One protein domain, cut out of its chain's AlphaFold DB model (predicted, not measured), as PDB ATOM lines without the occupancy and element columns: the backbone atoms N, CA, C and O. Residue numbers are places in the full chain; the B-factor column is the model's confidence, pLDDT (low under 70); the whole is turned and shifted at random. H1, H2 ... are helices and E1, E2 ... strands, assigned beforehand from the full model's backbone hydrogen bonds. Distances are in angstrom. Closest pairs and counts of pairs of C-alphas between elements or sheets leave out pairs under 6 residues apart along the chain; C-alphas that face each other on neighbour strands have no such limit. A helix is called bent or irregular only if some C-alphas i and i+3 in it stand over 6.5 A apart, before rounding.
ATOM      1  N   LEU A  43       2.341   1.444  67.560       42.22
ATOM      2  CA  LEU A  43       2.519   0.073  67.066       42.22
ATOM      3  C   LEU A  43       1.257  -0.769  67.264       42.22
ATOM      4  O   LEU A  43       0.892  -1.559  66.393       42.22
ATOM      5  N   ILE A  44       0.568  -0.593  68.397       49.34
ATOM      6  CA  ILE A  44      -0.726  -1.245  68.652       49.34
ATOM      7  C   ILE A  44      -1.757  -0.720  67.657       49.34
ATOM      8  O   ILE A  44      -2.486  -1.506  67.051       49.34
ATOM      9  N   ARG A  45      -1.776   0.598  67.438       49.19
ATOM     10  CA  ARG A  45      -2.585   1.242  66.412       49.19
ATOM     11  C   ARG A  45      -2.239   0.652  65.058       49.19
ATOM     12  O   ARG A  45      -3.126   0.056  64.472       49.19
ATOM     13  N   GLU A  46      -0.990   0.694  64.600       51.47
ATOM     14  CA  GLU A  46      -0.560   0.089  63.330       51.47
ATOM     15  C   GLU A  46      -0.989  -1.375  63.166       51.47
ATOM     16  O   GLU A  46      -1.468  -1.765  62.098       51.47
ATOM     17  N   MET A  47      -0.861  -2.195  64.213       52.78
ATOM     18  CA  MET A  47      -1.356  -3.572  64.196       52.78
ATOM     19  C   MET A  47      -2.872  -3.621  63.993       52.78
ATOM     20  O   MET A  47      -3.349  -4.352  63.121       52.78
ATOM     21  N   LEU A  48      -3.635  -2.831  64.749       50.09
ATOM     22  CA  LEU A  48      -5.093  -2.753  64.634       50.09
ATOM     23  C   LEU A  48      -5.540  -2.174  63.276       50.09
ATOM     24  O   LEU A  48      -6.487  -2.694  62.686       50.09
ATOM     25  N   LEU A  49      -4.819  -1.187  62.727       52.84
ATOM     26  CA  LEU A  49      -5.016  -0.613  61.387       52.84
ATOM     27  C   LEU A  49      -4.931  -1.713  60.315       52.84
ATOM     28  O   LEU A  49      -5.800  -1.835  59.448       52.84
ATOM     29  N   ARG A  50      -3.896  -2.561  60.397       54.81
ATOM     30  CA  ARG A  50      -3.665  -3.669  59.456       54.81
ATOM     31  C   ARG A  50      -4.671  -4.812  59.642       54.81
ATOM     32  O   ARG A  50      -5.022  -5.473  58.664       54.81
ATOM     33  N   LEU A  51      -5.151  -5.046  60.865       53.88
ATOM     34  CA  LEU A  51      -6.131  -6.093  61.183       53.88
ATOM     35  C   LEU A  51      -7.549  -5.747  60.702       53.88
ATOM     36  O   LEU A  51      -8.257  -6.630  60.207       53.88
ATOM     37  N   LEU A  52      -7.960  -4.479  60.793       58.91
ATOM     38  CA  LEU A  52      -9.291  -4.039  60.361       58.91
ATOM     39  C   LEU A  52      -9.461  -4.127  58.840       58.91
ATOM     40  O   LEU A  52     -10.433  -4.720  58.374       58.91
ATOM     41  N   ALA A  53      -8.485  -3.643  58.063       57.38
ATOM     42  CA  ALA A  53      -8.522  -3.740  56.600       57.38
ATOM     43  C   ALA A  53      -8.620  -5.202  56.119       57.38
ATOM     44  O   ALA A  53      -9.446  -5.535  55.270       57.38
ATOM     45  N   ARG A  54      -7.838  -6.108  56.724       56.59
ATOM     46  CA  ARG A  54      -7.872  -7.547  56.405       56.59
ATOM     47  C   ARG A  54      -9.190  -8.219  56.785       56.59
ATOM     48  O   ARG A  54      -9.619  -9.143  56.102       56.59
ATOM     49  N   SER A  55      -9.831  -7.769  57.862       57.62
ATOM     50  CA  SER A  55     -11.139  -8.287  58.282       57.62
ATOM     51  C   SER A  55     -12.244  -7.863  57.311       57.62
ATOM     52  O   SER A  55     -13.120  -8.667  56.995       57.62
ATOM     53  N   LEU A  56     -12.155  -6.642  56.771       57.47
ATOM     54  CA  LEU A  56     -13.076  -6.131  55.753       57.47
ATOM     55  C   LEU A  56     -12.929  -6.847  54.405       57.47
ATOM     56  O   LEU A  56     -13.936  -7.040  53.738       57.47
ATOM     57  N   LEU A  57     -11.737  -7.346  54.050       57.75
ATOM     58  CA  LEU A  57     -11.539  -8.160  52.838       57.75
ATOM     59  C   LEU A  57     -12.374  -9.450  52.804       57.75
ATOM     60  O   LEU A  57     -12.583 -10.006  51.728       57.75
ATOM     61  N   ARG A  58     -12.880  -9.937  53.949       56.22
ATOM     62  CA  ARG A  58     -13.839 -11.058  53.957       56.22
ATOM     63  C   ARG A  58     -15.137 -10.707  53.229       56.22
ATOM     64  O   ARG A  58     -15.830 -11.601  52.750       56.22
ATOM     65  N   TYR A  59     -15.455  -9.422  53.137       57.97
ATOM     66  CA  TYR A  59     -16.626  -8.902  52.458       57.97
ATOM     67  C   TYR A  59     -16.188  -8.336  51.109       57.97
ATOM     68  O   TYR A  59     -15.507  -7.319  51.033       57.97
ATOM     69  N   LYS A  60     -16.587  -8.994  50.014       58.38
ATOM     70  CA  LYS A  60     -16.241  -8.546  48.653       58.38
ATOM     71  C   LYS A  60     -16.857  -7.186  48.286       58.38
ATOM     72  O   LYS A  60     -16.384  -6.539  47.356       58.38
ATOM     73  N   LYS A  61     -17.902  -6.766  49.009       58.03
ATOM     74  CA  LYS A  61     -18.593  -5.482  48.861       58.03
ATOM     75  C   LYS A  61     -18.967  -4.925  50.231       58.03
ATOM     76  O   LYS A  61     -19.286  -5.707  51.129       58.03
ATOM     77  N   PHE A  62     -19.004  -3.604  50.375       60.38
ATOM     78  CA  PHE A  62     -19.554  -2.955  51.567       60.38
ATOM     79  C   PHE A  62     -20.356  -1.691  51.221       60.38
ATOM     80  O   PHE A  62     -20.080  -1.023  50.227       60.38
ATOM     81  N   GLY A  63     -21.391  -1.403  52.017       56.81
ATOM     82  CA  GLY A  63     -22.199  -0.173  51.945       56.81
ATOM     83  C   GLY A  63     -21.966   0.715  53.170       56.81
ATOM     84  O   GLY A  63     -20.953   0.560  53.840       56.81
ATOM     85  N   ASP A  64     -22.903   1.598  53.521       50.53
ATOM     86  CA  ASP A  64     -22.868   2.329  54.800       50.53
ATOM     87  C   ASP A  64     -22.872   1.329  55.979       50.53
ATOM     88  O   ASP A  64     -23.920   0.797  56.353       50.53
ATOM     89  N   PHE A  65     -21.709   1.040  56.577       47.94
ATOM     90  CA  PHE A  65     -21.609   0.126  57.718       47.94
ATOM     91  C   PHE A  65     -21.116   0.828  58.985       47.94
ATOM     92  O   PHE A  65     -20.140   1.575  58.999       47.94
ATOM     93  N   SER A  66     -21.804   0.557  60.097       43.91
ATOM     94  CA  SER A  66     -21.332   0.870  61.445       43.91
ATOM     95  C   SER A  66     -20.543  -0.331  61.956       43.91
ATOM     96  O   SER A  66     -21.112  -1.398  62.179       43.91
ATOM     97  N   VAL A  67     -19.235  -0.166  62.171       43.50
ATOM     98  CA  VAL A  67     -18.296  -1.238  62.580       43.50
ATOM     99  C   VAL A  67     -18.590  -1.814  63.983       43.50
ATOM    100  O   VAL A  67     -17.907  -2.724  64.444       43.50
ATOM    101  N   ARG A  68     -19.637  -1.335  64.673       40.53
ATOM    102  CA  ARG A  68     -20.030  -1.805  66.013       40.53
ATOM    103  C   ARG A  68     -20.464  -3.273  66.075       40.53
ATOM    104  O   ARG A  68     -20.382  -3.847  67.150       40.53
ATOM    105  N   CYS A  69     -20.882  -3.890  64.969       38.72
ATOM    106  CA  CYS A  69     -21.399  -5.266  64.997       38.72
ATOM    107  C   CYS A  69     -20.324  -6.363  64.894       38.72
ATOM    108  O   CYS A  69     -20.649  -7.532  65.056       38.72
ATOM    109  N   MET A  70     -19.063  -6.029  64.589       41.75
ATOM    110  CA  MET A  70     -18.047  -7.048  64.271       41.75
ATOM    111  C   MET A  70     -17.177  -7.451  65.474       41.75
ATOM    112  O   MET A  70     -16.513  -8.482  65.432       41.75
ATOM    113  N   PHE A  71     -17.219  -6.674  66.561       47.34
ATOM    114  CA  PHE A  71     -16.467  -6.923  67.791       47.34
ATOM    115  C   PHE A  71     -17.285  -6.457  69.001       47.34
ATOM    116  O   PHE A  71     -17.061  -5.378  69.552       47.34
ATOM    117  N   GLU A  72     -18.273  -7.247  69.415       35.22
ATOM    118  CA  GLU A  72     -18.994  -6.999  70.667       35.22
ATOM    119  C   GLU A  72     -18.088  -7.270  71.882       35.22
ATOM    120  O   GLU A  72     -18.051  -8.369  72.430       35.22
ATOM    121  N   ASN A  73     -17.307  -6.256  72.265       47.59
ATOM    122  CA  ASN A  73     -17.254  -5.642  73.602       47.59
ATOM    123  C   ASN A  73     -16.054  -4.682  73.701       47.59
ATOM    124  O   ASN A  73     -14.937  -5.121  73.980       47.59
ATOM    125  N   PRO A  74     -16.273  -3.363  73.583       46.00
ATOM    126  CA  PRO A  74     -15.347  -2.389  74.133       46.00
ATOM    127  C   PRO A  74     -16.073  -1.555  75.194       46.00
ATOM    128  O   PRO A  74     -17.065  -0.882  74.925       46.00
ATOM    129  N   SER A  75     -15.564  -1.557  76.422       51.53
ATOM    130  CA  SER A  75     -16.047  -0.722  77.534       51.53
ATOM    131  C   SER A  75     -15.817   0.788  77.327       51.53
ATOM    132  O   SER A  75     -16.038   1.580  78.242       51.53
ATOM    133  N   GLN A  76     -15.437   1.208  76.114       52.53
ATOM    134  CA  GLN A  76     -15.483   2.586  75.636       52.53
ATOM    135  C   GLN A  76     -16.008   2.629  74.190       52.53
ATOM    136  O   GLN A  76     -15.681   1.749  73.390       52.53
ATOM    137  N   PRO A  77     -16.823   3.634  73.824       46.84
ATOM    138  CA  PRO A  77     -17.369   3.728  72.481       46.84
ATOM    139  C   PRO A  77     -16.258   4.103  71.497       46.84
ATOM    140  O   PRO A  77     -15.842   5.255  71.437       46.84
ATOM    141  N   ILE A  78     -15.812   3.127  70.702       51.25
ATOM    142  CA  ILE A  78     -15.008   3.373  69.501       51.25
ATOM    143  C   ILE A  78     -15.789   4.364  68.630       51.25
ATOM    144  O   ILE A  78     -16.967   4.132  68.313       51.25
ATOM    145  N   GLU A  79     -15.155   5.486  68.297       50.59
ATOM    146  CA  GLU A  79     -15.705   6.464  67.368       50.59
ATOM    147  C   GLU A  79     -15.893   5.776  66.013       50.59
ATOM    148  O   GLU A  79     -14.950   5.281  65.396       50.59
ATOM    149  N   VAL A  80     -17.150   5.647  65.590       51.41
ATOM    150  CA  VAL A  80     -17.491   4.985  64.331       51.41
ATOM    151  C   VAL A  80     -17.182   5.963  63.213       51.41
ATOM    152  O   VAL A  80     -17.965   6.878  62.954       51.41
ATOM    153  N   ILE A  81     -16.062   5.746  62.536       53.62
ATOM    154  CA  ILE A  81     -15.751   6.445  61.297       53.62
ATOM    155  C   ILE A  81     -16.681   5.889  60.221       53.62
ATOM    156  O   ILE A  81     -16.527   4.761  59.754       53.62
ATOM    157  N   ARG A  82     -17.705   6.670  59.879       52.12
ATOM    158  CA  ARG A  82     -18.644   6.332  58.811       52.12
ATOM    159  C   ARG A  82     -18.010   6.700  57.480       52.12
ATOM    160  O   ARG A  82     -17.699   7.866  57.250       52.12
ATOM    161  N   PHE A  83     -17.853   5.718  56.605       57.38
ATOM    162  CA  PHE A  83     -17.605   5.992  55.199       57.38
ATOM    163  C   PHE A  83     -18.931   6.410  54.564       57.38
ATOM    164  O   PHE A  83     -19.774   5.558  54.320       57.38
ATOM    165  N   ALA A  84     -19.146   7.712  54.376       52.25
ATOM    166  CA  ALA A  84     -20.367   8.239  53.770       52.25
ATOM    167  C   ALA A  84     -20.278   8.140  52.236       52.25
ATOM    168  O   ALA A  84     -19.913   9.105  51.564       52.25
ATOM    169  N   GLY A  85     -20.585   6.961  51.692       53.03
ATOM    170  CA  GLY A  85     -20.651   6.691  50.251       53.03
ATOM    171  C   GLY A  85     -22.071   6.305  49.831       53.03
ATOM    172  O   GLY A  85     -22.746   5.564  50.534       53.03
ATOM    173  N   LYS A  86     -22.558   6.804  48.687       49.78
ATOM    174  CA  LYS A  86     -23.954   6.605  48.233       49.78
ATOM    175  C   LYS A  86     -24.240   5.226  47.599       49.78
ATOM    176  O   LYS A  86     -25.373   4.978  47.196       49.78
ATOM    177  N   SER A  87     -23.255   4.337  47.512       58.25
ATOM    178  CA  SER A  87     -23.241   3.156  46.629       58.25
ATOM    179  C   SER A  87     -22.563   1.943  47.287       58.25
ATOM    180  O   SER A  87     -21.835   2.067  48.275       58.25
ATOM    181  N   SER A  88     -22.817   0.732  46.770       64.81
ATOM    182  CA  SER A  88     -22.058  -0.457  47.180       64.81
ATOM    183  C   SER A  88     -20.661  -0.389  46.571       64.81
ATOM    184  O   SER A  88     -20.546  -0.393  45.348       64.81
ATOM    185  N   HIS A  89     -19.621  -0.378  47.398       73.56
ATOM    186  CA  HIS A  89     -18.240  -0.320  46.927       73.56
ATOM    187  C   HIS A  89     -17.664  -1.728  46.842       73.56
ATOM    188  O   HIS A  89     -17.859  -2.544  47.750       73.56
ATOM    189  N   GLU A  90     -16.941  -2.013  45.766       84.69
ATOM    190  CA  GLU A  90     -16.174  -3.241  45.618       84.69
ATOM    191  C   GLU A  90     -14.746  -3.032  46.129       84.69
ATOM    192  O   GLU A  90     -14.072  -2.072  45.756       84.69
ATOM    193  N   ILE A  91     -14.264  -3.935  46.991       88.00
ATOM    194  CA  ILE A  91     -12.861  -3.900  47.416       88.00
ATOM    195  C   ILE A  91     -12.010  -4.576  46.351       88.00
ATOM    196  O   ILE A  91     -12.195  -5.763  46.069       88.00
ATOM    197  N   ILE A  92     -11.044  -3.843  45.808       91.44
ATOM    198  CA  ILE A  92     -10.045  -4.379  44.880       91.44
ATOM    199  C   ILE A  92      -8.929  -5.085  45.640       91.44
ATOM    200  O   ILE A  92      -8.532  -6.194  45.296       91.44
ATOM    201  N   GLY A  93      -8.427  -4.445  46.692       90.56
ATOM    202  CA  GLY A  93      -7.319  -4.957  47.482       90.56
ATOM    203  C   GLY A  93      -7.004  -4.054  48.665       90.56
ATOM    204  O   GLY A  93      -7.599  -2.989  48.837       90.56
ATOM    205  N   SER A  94      -6.050  -4.489  49.485       89.25
ATOM    206  CA  SER A  94      -5.559  -3.718  50.625       89.25
ATOM    207  C   SER A  94      -4.041  -3.634  50.608       89.25
ATOM    208  O   SER A  94      -3.382  -4.643  50.355       89.25
ATOM    209  N   CYS A  95      -3.494  -2.486  50.985       90.19
ATOM    210  CA  CYS A  95      -2.061  -2.297  51.159       90.19
ATOM    211  C   CYS A  95      -1.809  -1.289  52.281       90.19
ATOM    212  O   CYS A  95      -2.451  -0.247  52.315       90.19
ATOM    213  N   ASN A  96      -0.899  -1.601  53.212       88.19
ATOM    214  CA  ASN A  96      -0.490  -0.696  54.300       88.19
ATOM    215  C   ASN A  96      -1.654  -0.078  55.110       88.19
ATOM    216  O   ASN A  96      -1.595   1.070  55.532       88.19
ATOM    217  N   GLY A  97      -2.737  -0.836  55.323       82.69
ATOM    218  CA  GLY A  97      -3.929  -0.354  56.038       82.69
ATOM    219  C   GLY A  97      -4.893   0.492  55.193       82.69
ATOM    220  O   GLY A  97      -5.965   0.842  55.680       82.69
ATOM    221  N   LEU A  98      -4.562   0.770  53.930       87.56
ATOM    222  CA  LEU A  98      -5.462   1.372  52.949       87.56
ATOM    223  C   LEU A  98      -6.244   0.290  52.203       87.56
ATOM    224  O   LEU A  98      -5.703  -0.768  51.869       87.56
ATOM    225  N   LEU A  99      -7.506   0.582  51.907       89.69
ATOM    226  CA  LEU A  99      -8.344  -0.176  50.987       89.69
ATOM    227  C   LEU A  99      -8.437   0.573  49.660       89.69
ATOM    228  O   LEU A  99      -8.694   1.775  49.654       89.69
ATOM    229  N   CYS A 100      -8.268  -0.141  48.552       92.50
ATOM    230  CA  CYS A 100      -8.601   0.368  47.227       92.50
ATOM    231  C   CYS A 100     -10.023  -0.057  46.881       92.50
ATOM    232  O   CYS A 100     -10.336  -1.252  46.863       92.50
ATOM    233  N   LEU A 101     -10.867   0.933  46.633       89.75
ATOM    234  CA  LEU A 101     -12.290   0.783  46.391       89.75
ATOM    235  C   LEU A 101     -12.602   1.122  44.942       89.75
ATOM    236  O   LEU A 101     -12.031   2.064  44.397       89.75
ATOM    237  N   GLN A 102     -13.530   0.376  44.361       88.62
ATOM    238  CA  GLN A 102     -14.153   0.679  43.084       88.62
ATOM    239  C   GLN A 102     -15.635   0.957  43.322       88.62
ATOM    240  O   GLN A 102     -16.348   0.125  43.891       88.62
ATOM    241  N   ASP A 103     -16.085   2.121  42.872       85.62
ATOM    242  CA  ASP A 103     -17.497   2.417  42.679       85.62
ATOM    243  C   ASP A 103     -17.815   2.322  41.185       85.62
ATOM    244  O   ASP A 103     -17.140   2.938  40.352       85.62
ATOM    245  N   ILE A 104     -18.804   1.494  40.852       74.81
ATOM    246  CA  ILE A 104     -19.243   1.272  39.476       74.81
ATOM    247  C   ILE A 104     -20.489   2.122  39.270       74.81
ATOM    248  O   ILE A 104     -21.555   1.826  39.812       74.81
ATOM    249  N   THR A 105     -20.344   3.171  38.470       70.81
ATOM    250  CA  THR A 105     -21.469   3.979  37.990       70.81
ATOM    251  C   THR A 105     -21.875   3.523  36.587       70.81
ATOM    252  O   THR A 105     -21.188   2.695  35.991       70.81
ATOM    253  N   ASP A 106     -22.984   4.039  36.043       64.31
ATOM    254  CA  ASP A 106     -23.566   3.549  34.781       64.31
ATOM    255  C   ASP A 106     -22.580   3.518  33.593       64.31
ATOM    256  O   ASP A 106     -22.767   2.710  32.686       64.31
ATOM    257  N   MET A 107     -21.533   4.358  33.589       62.75
ATOM    258  CA  MET A 107     -20.523   4.396  32.515       62.75
ATOM    259  C   MET A 107     -19.067   4.544  32.988       62.75
ATOM    260  O   MET A 107     -18.162   4.349  32.176       62.75
ATOM    261  N   ASP A 108     -18.821   4.851  34.266       78.81
ATOM    262  CA  ASP A 108     -17.486   5.182  34.772       78.81
ATOM    263  C   ASP A 108     -17.117   4.346  36.002       78.81
ATOM    264  O   ASP A 108     -17.944   4.083  36.884       78.81
ATOM    265  N   ASN A 109     -15.840   3.971  36.083       87.44
ATOM    266  CA  ASN A 109     -15.259   3.364  37.273       87.44
ATOM    267  C   ASN A 109     -14.554   4.448  38.083       87.44
ATOM    268  O   ASN A 109     -13.595   5.053  37.596       87.44
ATOM    269  N   LEU A 110     -15.002   4.669  39.317       89.88
ATOM    270  CA  LEU A 110     -14.331   5.559  40.257       89.88
ATOM    271  C   LEU A 110     -13.485   4.718  41.206       89.88
ATOM    272  O   LEU A 110     -14.011   3.940  42.002       89.88
ATOM    273  N   ILE A 111     -12.166   4.870  41.110       91.38
ATOM    274  CA  ILE A 111     -11.210   4.152  41.950       91.38
ATOM    275  C   ILE A 111     -10.664   5.099  43.008       91.38
ATOM    276  O   ILE A 111     -10.118   6.151  42.684       91.38
ATOM    277  N   MET A 112     -10.772   4.737  44.279       90.56
ATOM    278  CA  MET A 112     -10.311   5.586  45.377       90.56
ATOM    279  C   MET A 112      -9.667   4.778  46.492       90.56
ATOM    280  O   MET A 112     -10.009   3.618  46.727       90.56
ATOM    281  N   LEU A 113      -8.751   5.415  47.214       90.19
ATOM    282  CA  LEU A 113      -8.197   4.864  48.439       90.19
ATOM    283  C   LEU A 113      -9.020   5.332  49.624       90.19
ATOM    284  O   LEU A 113      -9.403   6.498  49.706       90.19
ATOM    285  N   TRP A 114      -9.234   4.429  50.567       86.56
ATOM    286  CA  TRP A 114      -9.842   4.727  51.850       86.56
ATOM    287  C   TRP A 114      -8.974   4.171  52.969       86.56
ATOM    288  O   TRP A 114      -8.542   3.020  52.922       86.56
ATOM    289  N   ASN A 115      -8.733   4.988  53.990       83.81
ATOM    290  CA  ASN A 115      -8.171   4.547  55.256       83.81
ATOM    291  C   ASN A 115      -9.324   4.349  56.256       83.81
ATOM    292  O   ASN A 115      -9.846   5.341  56.774       83.81
ATOM    293  N   PRO A 116      -9.711   3.103  56.585       72.81
ATOM    294  CA  PRO A 116     -10.835   2.844  57.484       72.81
ATOM    295  C   PRO A 116     -10.676   3.418  58.888       72.81
ATOM    296  O   PRO A 116     -11.652   3.601  59.606       72.81
ATOM    297  N   SER A 117      -9.443   3.685  59.297       70.25
ATOM    298  CA  SER A 117      -9.118   4.064  60.664       70.25
ATOM    299  C   SER A 117      -8.875   5.551  60.856       70.25
ATOM    300  O   SER A 117      -8.838   6.013  61.994       70.25
ATOM    301  N   THR A 118      -8.691   6.300  59.773       71.19
ATOM    302  CA  THR A 118      -8.701   7.771  59.801       71.19
ATOM    303  C   THR A 118      -9.929   8.349  59.112       71.19
ATOM    304  O   THR A 118     -10.228   9.523  59.288       71.19
ATOM    305  N   GLY A 119     -10.641   7.544  58.320       73.06
ATOM    306  CA  GLY A 119     -11.756   7.992  57.489       73.06
ATOM    307  C   GLY A 119     -11.335   8.764  56.249       73.06
ATOM    308  O   GLY A 119     -12.196   9.141  55.463       73.06
ATOM    309  N   LEU A 120     -10.034   8.994  56.065       79.00
ATOM    310  CA  LEU A 120      -9.519   9.769  54.949       79.00
ATOM    311  C   LEU A 120      -9.652   8.994  53.643       79.00
ATOM    312  O   LEU A 120      -9.456   7.775  53.594       79.00
ATOM    313  N   THR A 121      -9.936   9.737  52.583       84.38
ATOM    314  CA  THR A 121     -10.053   9.223  51.224       84.38
ATOM    315  C   THR A 121      -9.093   9.946  50.294       84.38
ATOM    316  O   THR A 121      -8.826  11.136  50.479       84.38
ATOM    317  N   SER A 122      -8.593   9.254  49.272       86.31
ATOM    318  CA  SER A 122      -7.907   9.926  48.166       86.31
ATOM    319  C   SER A 122      -8.905  10.670  47.280       86.31
ATOM    320  O   SER A 122     -10.117  10.441  47.344       86.31
ATOM    321  N   GLN A 123      -8.388  11.520  46.394       85.56
ATOM    322  CA  GLN A 123      -9.156  11.910  45.216       85.56
ATOM    323  C   GLN A 123      -9.445  10.658  44.365       85.56
ATOM    324  O   GLN A 123      -8.574   9.781  44.275       85.56
ATOM    325  N   PRO A 124     -10.654  10.534  43.792       86.25
ATOM    326  CA  PRO A 124     -10.998   9.404  42.945       86.25
ATOM    327  C   PRO A 124     -10.307   9.513  41.579       86.25
ATOM    328  O   PRO A 124     -10.191  10.595  41.006       86.25
ATOM    329  N   LEU A 125      -9.881   8.371  41.048       88.12
ATOM    330  CA  LEU A 125      -9.457   8.199  39.666       88.12
ATOM    331  C   LEU A 125     -10.664   7.763  38.837       88.12
ATOM    332  O   LEU A 125     -11.303   6.765  39.161       88.12
ATOM    333  N   GLU A 126     -10.951   8.481  37.759       89.44
ATOM    334  CA  GLU A 126     -12.036   8.148  36.834       89.44
ATOM    335  C   GLU A 126     -11.490   7.341  35.648       89.44
ATOM    336  O   GLU A 126     -10.571   7.778  34.947       89.44
ATOM    337  N   ILE A 127     -12.041   6.146  35.424       88.00
ATOM    338  CA  ILE A 127     -11.656   5.254  34.324       88.00
ATOM    339  C   ILE A 127     -12.898   4.911  33.496       88.00
ATOM    340  O   ILE A 127     -13.745   4.118  33.913       88.00
ATOM    341  N   ARG A 128     -12.961   5.496  32.294       85.50
ATOM    342  CA  ARG A 128     -14.076   5.398  31.334       85.50
ATOM    343  C   ARG A 128     -13.968   4.208  30.373       85.50
ATOM    344  O   ARG A 128     -14.202   4.343  29.176       85.50
ATOM    345  N   ASP A 129     -13.526   3.066  30.878       85.94
ATOM    346  CA  ASP A 129     -13.343   1.836  30.104       85.94
ATOM    347  C   ASP A 129     -13.755   0.634  30.961       85.94
ATOM    348  O   ASP A 129     -13.759   0.722  32.191       85.94
ATOM    349  N   PHE A 130     -14.084  -0.500  30.340       85.12
ATOM    350  CA  PHE A 130     -14.409  -1.707  31.100       85.12
ATOM    351  C   PHE A 130     -13.143  -2.268  31.762       85.12
ATOM    352  O   PHE A 130     -12.154  -2.504  31.072       85.12
ATOM    353  N   ILE A 131     -13.171  -2.490  33.080       88.25
ATOM    354  CA  ILE A 131     -12.053  -3.067  33.842       88.25
ATOM    355  C   ILE A 131     -12.334  -4.553  34.072       88.25
ATOM    356  O   ILE A 131     -13.213  -4.902  34.858       88.25
ATOM    357  N   GLY A 132     -11.574  -5.425  33.403       85.38
ATOM    358  CA  GLY A 132     -11.718  -6.881  33.548       85.38
ATOM    359  C   GLY A 132     -10.747  -7.503  34.556       85.38
ATOM    360  O   GLY A 132     -11.114  -8.389  35.323       85.38
ATOM    361  N   VAL A 133      -9.500  -7.032  34.567       92.00
ATOM    362  CA  VAL A 133      -8.450  -7.487  35.489       92.00
ATOM    363  C   VAL A 133      -7.856  -6.267  36.162       92.00
ATOM    364  O   VAL A 133      -7.574  -5.273  35.497       92.00
ATOM    365  N   CYS A 134      -7.653  -6.324  37.471       94.75
ATOM    366  CA  CYS A 134      -7.058  -5.218  38.202       94.75
ATOM    367  C   CYS A 134      -6.282  -5.672  39.435       94.75
ATOM    368  O   CYS A 134      -6.301  -6.841  39.815       94.75
ATOM    369  N   GLY A 135      -5.577  -4.746  40.071       95.75
ATOM    370  CA  GLY A 135      -4.920  -4.974  41.348       95.75
ATOM    371  C   GLY A 135      -4.429  -3.673  41.964       95.75
ATOM    372  O   GLY A 135      -4.273  -2.662  41.281       95.75
ATOM    373  N   PHE A 136      -4.200  -3.700  43.272       96.75
ATOM    374  CA  PHE A 136      -3.757  -2.542  44.038       96.75
ATOM    375  C   PHE A 136      -2.592  -2.909  44.944       96.75
ATOM    376  O   PHE A 136      -2.683  -3.880  45.697       96.75
ATOM    377  N   GLY A 137      -1.529  -2.112  44.908       95.88
ATOM    378  CA  GLY A 137      -0.359  -2.324  45.748       95.88
ATOM    379  C   GLY A 137       0.493  -1.076  45.911       95.88
ATOM    380  O   GLY A 137       0.082   0.032  45.562       95.88
ATOM    381  N   TYR A 138       1.677  -1.275  46.475       94.62
ATOM    382  CA  TYR A 138       2.603  -0.207  46.821       94.62
ATOM    383  C   TYR A 138       3.993  -0.487  46.258       94.62
ATOM    384  O   TYR A 138       4.577  -1.547  46.498       94.62
ATOM    385  N   ASP A 139       4.496   0.485  45.511       93.31
ATOM    386  CA  ASP A 139       5.876   0.599  45.077       93.31
ATOM    387  C   ASP A 139       6.663   1.313  46.181       93.31
ATOM    388  O   ASP A 139       6.555   2.522  46.377       93.31
ATOM    389  N   HIS A 140       7.438   0.532  46.927       90.31
ATOM    390  CA  HIS A 140       8.212   1.014  48.068       90.31
ATOM    391  C   HIS A 140       9.471   1.799  47.681       90.31
ATOM    392  O   HIS A 140      10.057   2.447  48.544       90.31
ATOM    393  N   VAL A 141       9.913   1.720  46.422       92.75
ATOM    394  CA  VAL A 141      11.110   2.428  45.948       92.75
ATOM    395  C   VAL A 141      10.744   3.850  45.551       92.75
ATOM    396  O   VAL A 141      11.450   4.787  45.917       92.75
ATOM    397  N   ASN A 142       9.624   4.011  44.844       88.69
ATOM    398  CA  ASN A 142       9.146   5.318  44.394       88.69
ATOM    399  C   ASN A 142       8.150   5.974  45.369       88.69
ATOM    400  O   ASN A 142       7.760   7.117  45.149       88.69
ATOM    401  N   ASP A 143       7.768   5.278  46.445       89.12
ATOM    402  CA  ASP A 143       6.747   5.702  47.416       89.12
ATOM    403  C   ASP A 143       5.384   5.981  46.758       89.12
ATOM    404  O   ASP A 143       4.704   6.975  47.019       89.12
ATOM    405  N   GLU A 144       4.968   5.076  45.869       90.25
ATOM    406  CA  GLU A 144       3.752   5.235  45.076       90.25
ATOM    407  C   GLU A 144       2.769   4.096  45.327       90.25
ATOM    408  O   GLU A 144       3.062   2.912  45.154       90.25
ATOM    409  N   TYR A 145       1.533   4.454  45.664       93.56
ATOM    410  CA  TYR A 145       0.426   3.514  45.574       93.56
ATOM    411  C   TYR A 145      -0.012   3.391  44.118       93.56
ATOM    412  O   TYR A 145      -0.333   4.393  43.475       93.56
ATOM    413  N   LYS A 146      -0.054   2.159  43.610       95.44
ATOM    414  CA  LYS A 146      -0.353   1.864  42.208       95.44
ATOM    415  C   LYS A 146      -1.632   1.044  42.091       95.44
ATOM    416  O   LYS A 146      -1.793   0.016  42.753       95.44
ATOM    417  N   PHE A 147      -2.531   1.498  41.225       96.06
ATOM    418  CA  PHE A 147      -3.669   0.730  40.739       96.06
ATOM    419  C   PHE A 147      -3.391   0.281  39.310       96.06
ATOM    420  O   PHE A 147      -3.164   1.098  38.418       96.06
ATOM    421  N   VAL A 148      -3.402  -1.027  39.102       95.56
ATOM    422  CA  VAL A 148      -3.188  -1.650  37.800       95.56
ATOM    423  C   VAL A 148      -4.536  -2.109  37.282       95.56
ATOM    424  O   VAL A 148      -5.266  -2.777  38.009       95.56
ATOM    425  N   ALA A 149      -4.861  -1.771  36.039       93.50
ATOM    426  CA  ALA A 149      -6.087  -2.198  35.383       93.50
ATOM    427  C   ALA A 149      -5.835  -2.577  33.928       93.50
ATOM    428  O   ALA A 149      -5.189  -1.846  33.182       93.50
ATOM    429  N   VAL A 150      -6.400  -3.702  33.522       91.19
ATOM    430  CA  VAL A 150      -6.523  -4.110  32.128       91.19
ATOM    431  C   VAL A 150      -7.881  -3.636  31.665       91.19
ATOM    432  O   VAL A 150      -8.908  -4.070  32.197       91.19
ATOM    433  N   VAL A 151      -7.860  -2.708  30.719       88.06
ATOM    434  CA  VAL A 151      -9.063  -2.047  30.239       88.06
ATOM    435  C   VAL A 151      -9.358  -2.402  28.796       88.06
ATOM    436  O   VAL A 151      -8.449  -2.446  27.965       88.06
ATOM    437  N   ASP A 152     -10.637  -2.607  28.505       80.56
ATOM    438  CA  ASP A 152     -11.142  -2.807  27.153       80.56
ATOM    439  C   ASP A 152     -11.824  -1.528  26.662       80.56
ATOM    440  O   ASP A 152     -12.744  -1.006  27.301       80.56
ATOM    441  N   GLN A 153     -11.363  -1.013  25.518       71.12
ATOM    442  CA  GLN A 153     -11.901   0.218  24.942       71.12
ATOM    443  C   GLN A 153     -13.337   0.011  24.448       71.12
ATOM    444  O   GLN A 153     -13.610  -0.846  23.609       71.12
ATOM    445  N   ILE A 154     -14.255   0.855  24.924       64.69
ATOM    446  CA  ILE A 154     -15.698   0.754  24.640       64.69
ATOM    447  C   ILE A 154     -16.032   1.094  23.162       64.69
ATOM    448  O   ILE A 154     -17.093   0.733  22.649       64.69
ATOM    449  N   GLN A 155     -15.133   1.760  22.423       62.19
ATOM    450  CA  GLN A 155     -15.400   2.209  21.048       62.19
ATOM    451  C   GLN A 155     -14.937   1.218  19.959       62.19
ATOM    452  O   GLN A 155     -13.798   1.261  19.512       62.19
ATOM    453  N   LYS A 156     -15.884   0.388  19.489       52.16
ATOM    454  CA  LYS A 156     -16.186  -0.049  18.095       52.16
ATOM    455  C   LYS A 156     -15.067  -0.334  17.063       52.16
ATOM    456  O   LYS A 156     -15.380  -0.382  15.875       52.16
ATOM    457  N   GLN A 157     -13.810  -0.551  17.429       54.41
ATOM    458  CA  GLN A 157     -12.824  -1.097  16.488       54.41
ATOM    459  C   GLN A 157     -12.575  -2.565  16.813       54.41
ATOM    460  O   GLN A 157     -12.109  -2.910  17.893       54.41
ATOM    461  N   ASP A 158     -12.969  -3.417  15.871       53.66
ATOM    462  CA  ASP A 158     -12.648  -4.837  15.854       53.66
ATOM    463  C   ASP A 158     -11.194  -4.985  15.357       53.66
ATOM    464  O   ASP A 158     -10.879  -4.457  14.284       53.66
ATOM    465  N   PRO A 159     -10.287  -5.644  16.100       58.94
ATOM    466  CA  PRO A 159     -10.505  -6.337  17.372       58.94
ATOM    467  C   PRO A 159     -10.425  -5.443  18.617       58.94
ATOM    468  O   PRO A 159      -9.629  -4.506  18.682       58.94
ATOM    469  N   LEU A 160     -11.205  -5.828  19.642       63.72
ATOM    470  CA  LEU A 160     -11.203  -5.249  20.990       63.72
ATOM    471  C   LEU A 160      -9.763  -5.167  21.516       63.72
ATOM    472  O   LEU A 160      -9.113  -6.183  21.789       63.72
ATOM    473  N   ARG A 161      -9.237  -3.945  21.610       71.56
ATOM    474  CA  ARG A 161      -7.874  -3.700  22.071       71.56
ATOM    475  C   ARG A 161      -7.880  -3.536  23.586       71.56
ATOM    476  O   ARG A 161      -8.247  -2.477  24.089       71.56
ATOM    477  N   SER A 162      -7.439  -4.578  24.283       80.38
ATOM    478  CA  SER A 162      -7.130  -4.500  25.710       80.38
ATOM    479  C   SER A 162      -5.796  -3.786  25.916       80.38
ATOM    480  O   SER A 162      -4.824  -4.049  25.199       80.38
ATOM    481  N   GLU A 163      -5.724  -2.911  26.911       87.06
ATOM    482  CA  GLU A 163      -4.474  -2.280  27.332       87.06
ATOM    483  C   GLU A 163      -4.318  -2.321  28.848       87.06
ATOM    484  O   GLU A 163      -5.284  -2.167  29.592       87.06
ATOM    485  N   THR A 164      -3.084  -2.515  29.310       90.25
ATOM    486  CA  THR A 164      -2.782  -2.493  30.739       90.25
ATOM    487  C   THR A 164      -2.333  -1.091  31.117       90.25
ATOM    488  O   THR A 164      -1.402  -0.528  30.535       90.25
ATOM    489  N   ARG A 165      -3.020  -0.505  32.091       91.94
ATOM    490  CA  ARG A 165      -2.773   0.833  32.615       91.94
ATOM    491  C   ARG A 165      -2.330   0.735  34.064       91.94
ATOM    492  O   ARG A 165      -2.938   0.015  34.853       91.94
ATOM    493  N   ILE A 166      -1.305   1.500  34.408       94.00
ATOM    494  CA  ILE A 166      -0.867   1.712  35.784       94.00
ATOM    495  C   ILE A 166      -1.199   3.154  36.142       94.00
ATOM    496  O   ILE A 166      -0.758   4.087  35.469       94.00
ATOM    497  N   HIS A 167      -1.997   3.325  37.186       93.62
ATOM    498  CA  HIS A 167      -2.376   4.612  37.738       93.62
ATOM    499  C   HIS A 167      -1.701   4.801  39.093       93.62
ATOM    500  O   HIS A 167      -1.781   3.916  39.946       93.62
ATOM    501  N   THR A 168      -1.065   5.950  39.301       92.31
ATOM    502  CA  THR A 168      -0.436   6.289  40.581       92.31
ATOM    503  C   THR A 168      -1.350   7.195  41.402       92.31
ATOM    504  O   THR A 168      -1.903   8.174  40.897       92.31
ATOM    505  N   PHE A 169      -1.501   6.884  42.689       88.06
ATOM    506  CA  PHE A 169      -2.118   7.791  43.652       88.06
ATOM    507  C   PHE A 169      -1.036   8.676  44.256       88.06
ATOM    508  O   PHE A 169      -0.368   8.305  45.218       88.06
ATOM    509  N   CYS A 170      -0.871   9.861  43.685       74.00
ATOM    510  CA  CYS A 170       0.007  10.903  44.198       74.00
ATOM    511  C   CYS A 170      -0.642  12.279  43.954       74.00
ATOM    512  O   CYS A 170      -1.649  12.357  43.246       74.00
ATOM    513  N   PRO A 171      -0.115  13.373  44.537       64.25
ATOM    514  CA  PRO A 171      -0.677  14.714  44.346       64.25
ATOM    515  C   PRO A 171      -0.798  15.137  42.876       64.25
ATOM    516  O   PRO A 171      -1.676  15.928  42.545       64.25
ATOM    517  N   ASN A 172       0.047  14.573  42.006       69.25
ATOM    518  CA  ASN A 172      -0.026  14.705  40.555       69.25
ATOM    519  C   ASN A 172      -0.265  13.321  39.931       69.25
ATOM    520  O   ASN A 172       0.704  12.691  39.499       69.25
ATOM    521  N   PRO A 173      -1.519  12.827  39.901       71.31
ATOM    522  CA  PRO A 173      -1.827  11.489  39.416       71.31
ATOM    523  C   PRO A 173      -1.258  11.274  38.020       71.31
ATOM    524  O   PRO A 173      -1.470  12.083  37.114       71.31
ATOM    525  N   SER A 174      -0.541  10.170  37.841       80.19
ATOM    526  CA  SER A 174       0.023   9.800  36.550       80.19
ATOM    527  C   SER A 174      -0.593   8.499  36.057       80.19
ATOM    528  O   SER A 174      -1.063   7.665  36.835       80.19
ATOM    529  N   LYS A 175      -0.606   8.341  34.735       85.31
ATOM    530  CA  LYS A 175      -1.054   7.129  34.056       85.31
ATOM    531  C   LYS A 175       0.045   6.670  33.113       85.31
ATOM    532  O   LYS A 175       0.489   7.437  32.259       85.31
ATOM    533  N   ARG A 176       0.418   5.401  33.224       88.94
ATOM    534  CA  ARG A 176       1.353   4.718  32.326       88.94
ATOM    535  C   ARG A 176       0.616   3.604  31.600       88.94
ATOM    536  O   ARG A 176      -0.281   2.982  32.167       88.94
ATOM    537  N   ILE A 177       0.961   3.377  30.338       86.56
ATOM    538  CA  ILE A 177       0.419   2.275  29.538       86.56
ATOM    539  C   ILE A 177       1.555   1.292  29.305       86.56
ATOM    540  O   ILE A 177       2.579   1.665  28.734       86.56
ATOM    541  N   ILE A 178       1.350   0.045  29.716       83.06
ATOM    542  CA  ILE A 178       2.247  -1.068  29.410       83.06
ATOM    543  C   ILE A 178       1.524  -2.014  28.444       83.06
ATOM    544  O   ILE A 178       0.343  -2.330  28.608       83.06
ATOM    545  N   GLN A 179       2.202  -2.413  27.368       69.56
ATOM    546  CA  GLN A 179       1.628  -3.340  26.393       69.56
ATOM    547  C   GLN A 179       1.813  -4.767  26.888       69.56
ATOM    548  O   GLN A 179       2.948  -5.209  27.058       69.56
ATOM    549  N   ASP A 180       0.713  -5.495  27.081       66.69
ATOM    550  CA  ASP A 180       0.806  -6.908  27.426       66.69
ATOM    551  C   ASP A 180      -0.441  -7.708  27.024       66.69
ATOM    552  O   ASP A 180      -1.580  -7.262  27.150       66.69
ATOM    553  N   THR A 181      -0.199  -8.925  26.542       65.50
ATOM    554  CA  THR A 181      -1.211  -9.927  26.197       65.50
ATOM    555  C   THR A 181      -1.394 -10.986  27.289       65.50
ATOM    556  O   THR A 181      -2.370 -11.740  27.232       65.50
ATOM    557  N   ALA A 182      -0.515 -11.033  28.301       70.88
ATOM    558  CA  ALA A 182      -0.520 -12.041  29.361       70.88
ATOM    559  C   ALA A 182      -1.755 -11.971  30.277       70.88
ATOM    560  O   ALA A 182      -2.111 -12.955  30.923       70.88
ATOM    561  N   PHE A 183      -2.486 -10.859  30.294       77.62
ATOM    562  CA  PHE A 183      -3.693 -10.726  31.111       77.62
ATOM    563  C   PHE A 183      -4.959 -11.353  30.501       77.62
ATOM    564  O   PHE A 183      -5.985 -11.442  31.170       77.62
ATOM    565  N   LYS A 184      -4.907 -11.865  29.264       75.56
ATOM    566  CA  LYS A 184      -6.083 -12.443  28.578       75.56
ATOM    567  C   LYS A 184      -6.609 -13.754  29.180       75.56
ATOM    568  O   LYS A 184      -7.646 -14.242  28.744       75.56
ATOM    569  N   ARG A 185      -5.885 -14.375  30.118       83.56
ATOM    570  CA  ARG A 185      -6.204 -15.710  30.663       83.56
ATOM    571  C   ARG A 185      -6.146 -15.770  32.188       83.56
ATOM    572  O   ARG A 185      -5.804 -16.806  32.759       83.56
ATOM    573  N   ILE A 186      -6.445 -14.656  32.847       87.88
ATOM    574  CA  ILE A 186      -6.557 -14.628  34.305       87.88
ATOM    575  C   ILE A 186      -7.804 -15.392  34.753       87.88
ATOM    576  O   ILE A 186      -8.863 -15.301  34.136       87.88
ATOM    577  N   ILE A 187      -7.655 -16.162  35.826       83.88
ATOM    578  CA  ILE A 187      -8.714 -16.965  36.437       83.88
ATOM    579  C   ILE A 187      -9.217 -16.263  37.698       83.88
ATOM    580  O   ILE A 187      -8.441 -15.656  38.436       83.88
ATOM    581  N   GLY A 188     -10.509 -16.414  37.988       84.44
ATOM    582  CA  GLY A 188     -11.132 -15.906  39.207       84.44
ATOM    583  C   GLY A 188     -11.823 -14.568  38.976       84.44
ATOM    584  O   GLY A 188     -12.341 -14.317  37.894       84.44
ATOM    585  N   ASP A 189     -11.852 -13.718  40.001       83.75
ATOM    586  CA  ASP A 189     -12.504 -12.402  39.951       83.75
ATOM    587  C   ASP A 189     -11.606 -11.295  39.370       83.75
ATOM    588  O   ASP A 189     -11.924 -10.117  39.491       83.75
ATOM    589  N   GLY A 190     -10.484 -11.666  38.741       89.31
ATOM    590  CA  GLY A 190      -9.582 -10.729  38.070       89.31
ATOM    591  C   GLY A 190      -8.769  -9.838  39.014       89.31
ATOM    592  O   GLY A 190      -8.032  -8.981  38.532       89.31
ATOM    593  N   LYS A 191      -8.858 -10.025  40.338       91.44
ATOM    594  CA  LYS A 191      -8.170  -9.180  41.325       91.44
ATOM    595  C   LYS A 191      -6.809  -9.741  41.718       91.44
ATOM    596  O   LYS A 191      -6.685 -10.879  42.166       91.44
ATOM    597  N   GLY A 192      -5.786  -8.910  41.572       93.50
ATOM    598  CA  GLY A 192      -4.403  -9.239  41.881       93.50
ATOM    599  C   GLY A 192      -4.124  -9.132  43.368       93.50
ATOM    600  O   GLY A 192      -4.488  -8.145  44.011       93.50
ATOM    601  N   VAL A 193      -3.432 -10.129  43.914       93.19
ATOM    602  CA  VAL A 193      -3.021 -10.140  45.318       93.19
ATOM    603  C   VAL A 193      -1.664  -9.462  45.459       93.19
ATOM    604  O   VAL A 193      -0.669  -9.923  44.895       93.19
ATOM    605  N   PHE A 194      -1.622  -8.387  46.244       95.00
ATOM    606  CA  PHE A 194      -0.380  -7.697  46.571       95.00
ATOM    607  C   PHE A 194       0.448  -8.469  47.598       95.00
ATOM    608  O   PHE A 194      -0.060  -8.884  48.644       95.00
ATOM    609  N   VAL A 195       1.740  -8.619  47.316       94.06
ATOM    610  CA  VAL A 195       2.728  -9.241  48.200       94.06
ATOM    611  C   VAL A 195       3.736  -8.171  48.631       94.06
ATOM    612  O   VAL A 195       4.625  -7.825  47.853       94.06
ATOM    613  N   PRO A 196       3.639  -7.653  49.875       88.06
ATOM    614  CA  PRO A 196       4.466  -6.535  50.332       88.06
ATOM    615  C   PRO A 196       5.973  -6.791  50.258       88.06
ATOM    616  O   PRO A 196       6.720  -5.895  49.894       88.06
ATOM    617  N   GLY A 197       6.420  -8.013  50.575       88.44
ATOM    618  CA  GLY A 197       7.850  -8.342  50.631       88.44
ATOM    619  C   GLY A 197       8.558  -8.325  49.274       88.44
ATOM    620  O   GLY A 197       9.773  -8.182  49.233       88.44
ATOM    621  N   THR A 198       7.813  -8.463  48.178       92.19
ATOM    622  CA  THR A 198       8.344  -8.438  46.807       92.19
ATOM    623  C   THR A 198       7.820  -7.259  45.998       92.19
ATOM    624  O   THR A 198       8.184  -7.131  44.842       92.19
ATOM    625  N   ALA A 199       6.937  -6.433  46.570       95.38
ATOM    626  CA  ALA A 199       6.205  -5.382  45.867       95.38
ATOM    627  C   ALA A 199       5.528  -5.855  44.562       95.38
ATOM    628  O   ALA A 199       5.446  -5.110  43.588       95.38
ATOM    629  N   THR A 200       5.019  -7.092  44.540       96.56
ATOM    630  CA  THR A 200       4.366  -7.661  43.351       96.56
ATOM    631  C   THR A 200       2.858  -7.783  43.514       96.56
ATOM    632  O   THR A 200       2.357  -8.109  44.594       96.56
ATOM    633  N   LEU A 201       2.129  -7.592  42.418       96.31
ATOM    634  CA  LEU A 201       0.761  -8.084  42.264       96.31
ATOM    635  C   LEU A 201       0.781  -9.451  41.595       96.31
ATOM    636  O   LEU A 201       1.506  -9.648  40.625       96.31
ATOM    637  N   ASN A 202      -0.016 -10.385  42.106       94.94
ATOM    638  CA  ASN A 202      -0.024 -11.762  41.631       94.94
ATOM    639  C   ASN A 202      -1.433 -12.200  41.241       94.94
ATOM    640  O   ASN A 202      -2.379 -12.015  42.008       94.94
ATOM    641  N   TRP A 203      -1.545 -12.833  40.078       93.75
ATOM    642  CA  TRP A 203      -2.773 -13.429  39.561       93.75
ATOM    643  C   TRP A 203      -2.533 -14.885  39.176       93.75
ATOM    644  O   TRP A 203      -1.420 -15.273  38.816       93.75
ATOM    645  N   ILE A 204      -3.597 -15.686  39.194       91.12
ATOM    646  CA  ILE A 204      -3.567 -17.037  38.634       91.12
ATOM    647  C   ILE A 204      -3.884 -16.952  37.143       91.12
ATOM    648  O   ILE A 204      -4.928 -16.436  36.747       91.12
ATOM    649  N   HIS A 205      -2.978 -17.469  36.326       88.94
ATOM    650  CA  HIS A 205      -3.053 -17.463  34.874       88.94
ATOM    651  C   HIS A 205      -3.227 -18.890  34.341       88.94
ATOM    652  O   HIS A 205      -2.480 -19.803  34.704       88.94
ATOM    653  N   TRP A 206      -4.196 -19.072  33.447       85.00
ATOM    654  CA  TRP A 206      -4.447 -20.338  32.765       85.00
ATOM    655  C   TRP A 206      -3.441 -20.571  31.632       85.00
ATOM    656  O   TRP A 206      -3.446 -19.854  30.625       85.00
ATOM    657  N   HIS A 207      -2.631 -21.628  31.732       82.31
ATOM    658  CA  HIS A 207      -1.641 -21.994  30.722       82.31
ATOM    659  C   HIS A 207      -1.894 -23.402  30.151       82.31
ATOM    660  O   HIS A 207      -1.247 -24.380  30.510       82.31
ATOM    661  N   GLY A 208      -2.804 -23.509  29.180       77.06
ATOM    662  CA  GLY A 208      -2.984 -24.751  28.416       77.06
ATOM    663  C   GLY A 208      -3.775 -25.828  29.162       77.06
ATOM    664  O   GLY A 208      -4.682 -25.504  29.911       77.06
ATOM    665  N   THR A 209      -3.520 -27.109  28.881       69.12
ATOM    666  CA  THR A 209      -4.493 -28.186  29.139       69.12
ATOM    667  C   THR A 209      -4.818 -28.432  30.612       69.12
ATOM    668  O   THR A 209      -5.971 -28.762  30.860       69.12
ATOM    669  N   LEU A 210      -3.890 -28.234  31.560       62.84
ATOM    670  CA  LEU A 210      -4.139 -28.288  33.019       62.84
ATOM    671  C   LEU A 210      -3.104 -27.496  33.862       62.84
ATOM    672  O   LEU A 210      -3.067 -27.643  35.081       62.84
ATOM    673  N   ASP A 211      -2.243 -26.677  33.242       79.38
ATOM    674  CA  ASP A 211      -1.165 -25.977  33.954       79.38
ATOM    675  C   ASP A 211      -1.615 -24.574  34.402       79.38
ATOM    676  O   ASP A 211      -2.143 -23.778  33.618       79.38
ATOM    677  N   TYR A 212      -1.340 -24.248  35.666       84.38
ATOM    678  CA  TYR A 212      -1.550 -22.919  36.236       84.38
ATOM    679  C   TYR A 212      -0.210 -22.226  36.467       84.38
ATOM    680  O   TYR A 212       0.717 -22.789  37.059       84.38
ATOM    681  N   LEU A 213      -0.122 -20.979  36.014       89.38
ATOM    682  CA  LEU A 213       1.005 -20.098  36.289       89.38
ATOM    683  C   LEU A 213       0.566 -19.002  37.256       89.38
ATOM    684  O   LEU A 213      -0.587 -18.575  37.252       89.38
ATOM    685  N   VAL A 214       1.500 -18.517  38.061       91.38
ATOM    686  CA  VAL A 214       1.369 -17.226  38.728       91.38
ATOM    687  C   VAL A 214       1.921 -16.178  37.776       91.38
ATOM    688  O   VAL A 214       3.101 -16.230  37.424       91.38
ATOM    689  N   LEU A 215       1.065 -15.252  37.349       92.69
ATOM    690  CA  LEU A 215       1.493 -14.014  36.711       92.69
ATOM    691  C   LEU A 215       1.790 -13.012  37.821       92.69
ATOM    692  O   LEU A 215       0.894 -12.660  38.583       92.69
ATOM    693  N   SER A 216       3.034 -12.562  37.899       94.50
ATOM    694  CA  SER A 216       3.495 -11.556  38.849       94.50
ATOM    695  C   SER A 216       3.842 -10.280  38.096       94.50
ATOM    696  O   SER A 216       4.653 -10.343  37.179       94.50
ATOM    697  N   LEU A 217       3.282  -9.141  38.493       95.06
ATOM    698  CA  LEU A 217       3.708  -7.813  38.047       95.06
ATOM    699  C   LEU A 217       4.489  -7.152  39.178       95.06
ATOM    700  O   LEU A 217       3.938  -6.950  40.262       95.06
ATOM    701  N   ASP A 218       5.748  -6.832  38.923       95.44
ATOM    702  CA  ASP A 218       6.580  -6.019  39.801       95.44
ATOM    703  C   ASP A 218       6.120  -4.561  39.718       95.44
ATOM    704  O   ASP A 218       6.037  -4.000  38.627       95.44
ATOM    705  N   LEU A 219       5.757  -3.959  40.852       94.88
ATOM    706  CA  LEU A 219       5.274  -2.580  40.875       94.88
ATOM    707  C   LEU A 219       6.399  -1.547  40.833       94.88
ATOM    708  O   LEU A 219       6.107  -0.404  40.497       94.88
ATOM    709  N   VAL A 220       7.634  -1.925  41.159       93.81
ATOM    710  CA  VAL A 220       8.810  -1.047  41.098       93.81
ATOM    711  C   VAL A 220       9.291  -0.954  39.659       93.81
ATOM    712  O   VAL A 220       9.346   0.127  39.077       93.81
ATOM    713  N   GLU A 221       9.581  -2.112  39.070       93.69
ATOM    714  CA  GLU A 221      10.141  -2.210  37.722       93.69
ATOM    715  C   GLU A 221       9.058  -2.140  36.634       93.69
ATOM    716  O   GLU A 221       9.369  -1.987  35.457       93.69
ATOM    717  N   GLU A 222       7.782  -2.279  37.009       93.06
ATOM    718  CA  GLU A 222       6.634  -2.333  36.089       93.06
ATOM    719  C   GLU A 222       6.772  -3.452  35.035       93.06
ATOM    720  O   GLU A 222       6.290  -3.344  33.906       93.06
ATOM    721  N   THR A 223       7.418  -4.561  35.418       91.50
ATOM    722  CA  THR A 223       7.661  -5.733  34.562       91.50
ATOM    723  C   THR A 223       6.934  -6.970  35.071       91.50
ATOM    724  O   THR A 223       6.720  -7.151  36.270       91.50
ATOM    725  N   TYR A 224       6.544  -7.849  34.149       89.56
ATOM    726  CA  TYR A 224       5.827  -9.075  34.477       89.56
ATOM    727  C   TYR A 224       6.714 -10.315  34.374       89.56
ATOM    728  O   TYR A 224       7.596 -10.426  33.522       89.56
ATOM    729  N   THR A 225       6.435 -11.300  35.222       91.06
ATOM    730  CA  THR A 225       7.023 -12.638  35.145       91.06
ATOM    731  C   THR A 225       5.942 -13.693  35.319       91.06
ATOM    732  O   THR A 225       4.970 -13.493  36.044       91.06
ATOM    733  N   MET A 226       6.105 -14.833  34.650       89.38
ATOM    734  CA  MET A 226       5.243 -15.998  34.834       89.38
ATOM    735  C   MET A 226       6.040 -17.125  35.475       89.38
ATOM    736  O   MET A 226       7.148 -17.438  35.038       89.38
ATOM    737  N   ARG A 227       5.481 -17.746  36.515       87.81
ATOM    738  CA  ARG A 227       6.127 -18.845  37.245       87.81
ATOM    739  C   ARG A 227       5.143 -19.989  37.434       87.81
ATOM    740  O   ARG A 227       3.968 -19.747  37.690       87.81
ATOM    741  N   LYS A 228       5.599 -21.239  37.321       81.75
ATOM    742  CA  LYS A 228       4.758 -22.398  37.657       81.75
ATOM    743  C   LYS A 228       4.454 -22.394  39.154       81.75
ATOM    744  O   LYS A 228       5.354 -22.128  39.951       81.75
ATOM    745  N   LEU A 229       3.219 -22.724  39.533       68.31
ATOM    746  CA  LEU A 229       2.958 -23.153  40.907       68.31
ATOM    747  C   LEU A 229       3.679 -24.487  41.119       68.31
ATOM    748  O   LEU A 229       3.342 -25.485  40.488       68.31
TER     749      LEU A 229
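Overview. This is residues 43 to 229 of the 232 residues of the protein "F-box/kelch-repeat protein At3g23880-like" of Arachis duranensis (UniProt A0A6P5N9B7). Two sheets stand face to face as a sandwich: a small one of E1 to E4, and a larger one of E5 to E12 that curls like part of a barrel and folds back at E10. Helix H1 slants over the small sheet, short helix H2 packs on E10, and residues 71 to 76 stick out. The 187 printed residues hold, in order, H1, E1 to E8, H2 and E9 to E12, mostly strand. The small sheet, E1 E2 E3 E4, is antiparallel; the large one, E8 E7 E6 E5 E9 E10 E11 E12, is mixed. The whole is compact, with a radius of gyration of the C-alphas of 17.5 A, yet elongated, spanning 59 by 37 by 34 A.

Arrangement. H1, residues 43 to 56, is on the sheet of E1, residues 89 to 95, E2, 98 to 104, E3, 109 to 114, and E4, 125 to 127: two layers, a helix on one face of a sheet. Its height over the sheet is 9.9 A, and it runs slantwise to E1 at 37 degrees on the local plane; the closest C-alphas are those of Ala 53 and Ser 94, 6.7 A. In H1 9 of 10 O i to N i+4 pairs are within hydrogen-bond range. E1 to E4 form a meander, each strand the antiparallel neighbour of the one before; N 92 and O 100, 2.9 A, N 101 and O 112, 2.8 A, and N 111 and O 125, 2.9 A, are within hydrogen-bond range. E5, residues 130 to 139, E6, 144 to 152, E7, 162 to 169, and E8, 175 to 178, form another, with N 135 and O 148 at 2.9 A, N 149 and O 165 at 2.9 A, and N 176 and O 166 at 2.9 A. E9, residues 191 to 195, E10, 200 to 207, E11, 211 to 218, and E12, 224 to 228, form the third, with N 193 and O 202 at 2.9 A, N 203 and O 215 at 2.9 A, and N 214 and O 227 at 2.8 A. E5 and E9 are parallel neighbours, N 192 and O 134 at 2.8 A. In this folded sheet, bent back on itself, E8 E7 E6 E5 E9 face E11 E12, with E10 as the hinge. In the sandwich, two sheets face to face, the facing parts are 10.1 A centre to centre; E1 and E5 touch, closest at the C-alphas of Gly 93 and Phe 136, 5.5 A. H2, residues 182 to 185, is on the large sheet over none of its strands, at a height over the sheet of 4.4 A, only just above its level; it touches E10, closest at the C-alphas of Arg 185 and Trp 206, 5.4 A. H2 is only just irregular, C-alphas 182 and 185 being 6.9 A apart; it is too short for an O i to N i+4 pair, and its 1 O i to N i+3 pair is not within range.

Along the chain. H1 begins at C-alpha 43, (2.519, 0.073, 67.066), and is 20.2 A long. E5, 24.7 A, begins at C-alpha 130, (-14.409, -1.707, 31.100), and bends by 67 degrees at residue 133. E6 is 24.7 A, E7 22.3 A, E10 20.0 A and E11 22.2 A long. E12 ends at C-alpha 228, (4.758, -22.398, 37.657).

Size, cuts and confidence. The two C-alphas farthest apart, those of Ser 75 and Asp 158, are 61.9 A apart. The printed part has no cut. The link H1 to E1, 32 residues, is long; its residues 61 to 62 pair with residues 89 to 90 of E1, antiparallel. The mean pLDDT of the printed part is 76.4, and 63 residues are under 70, among them 43 to 88 and 154 to 160.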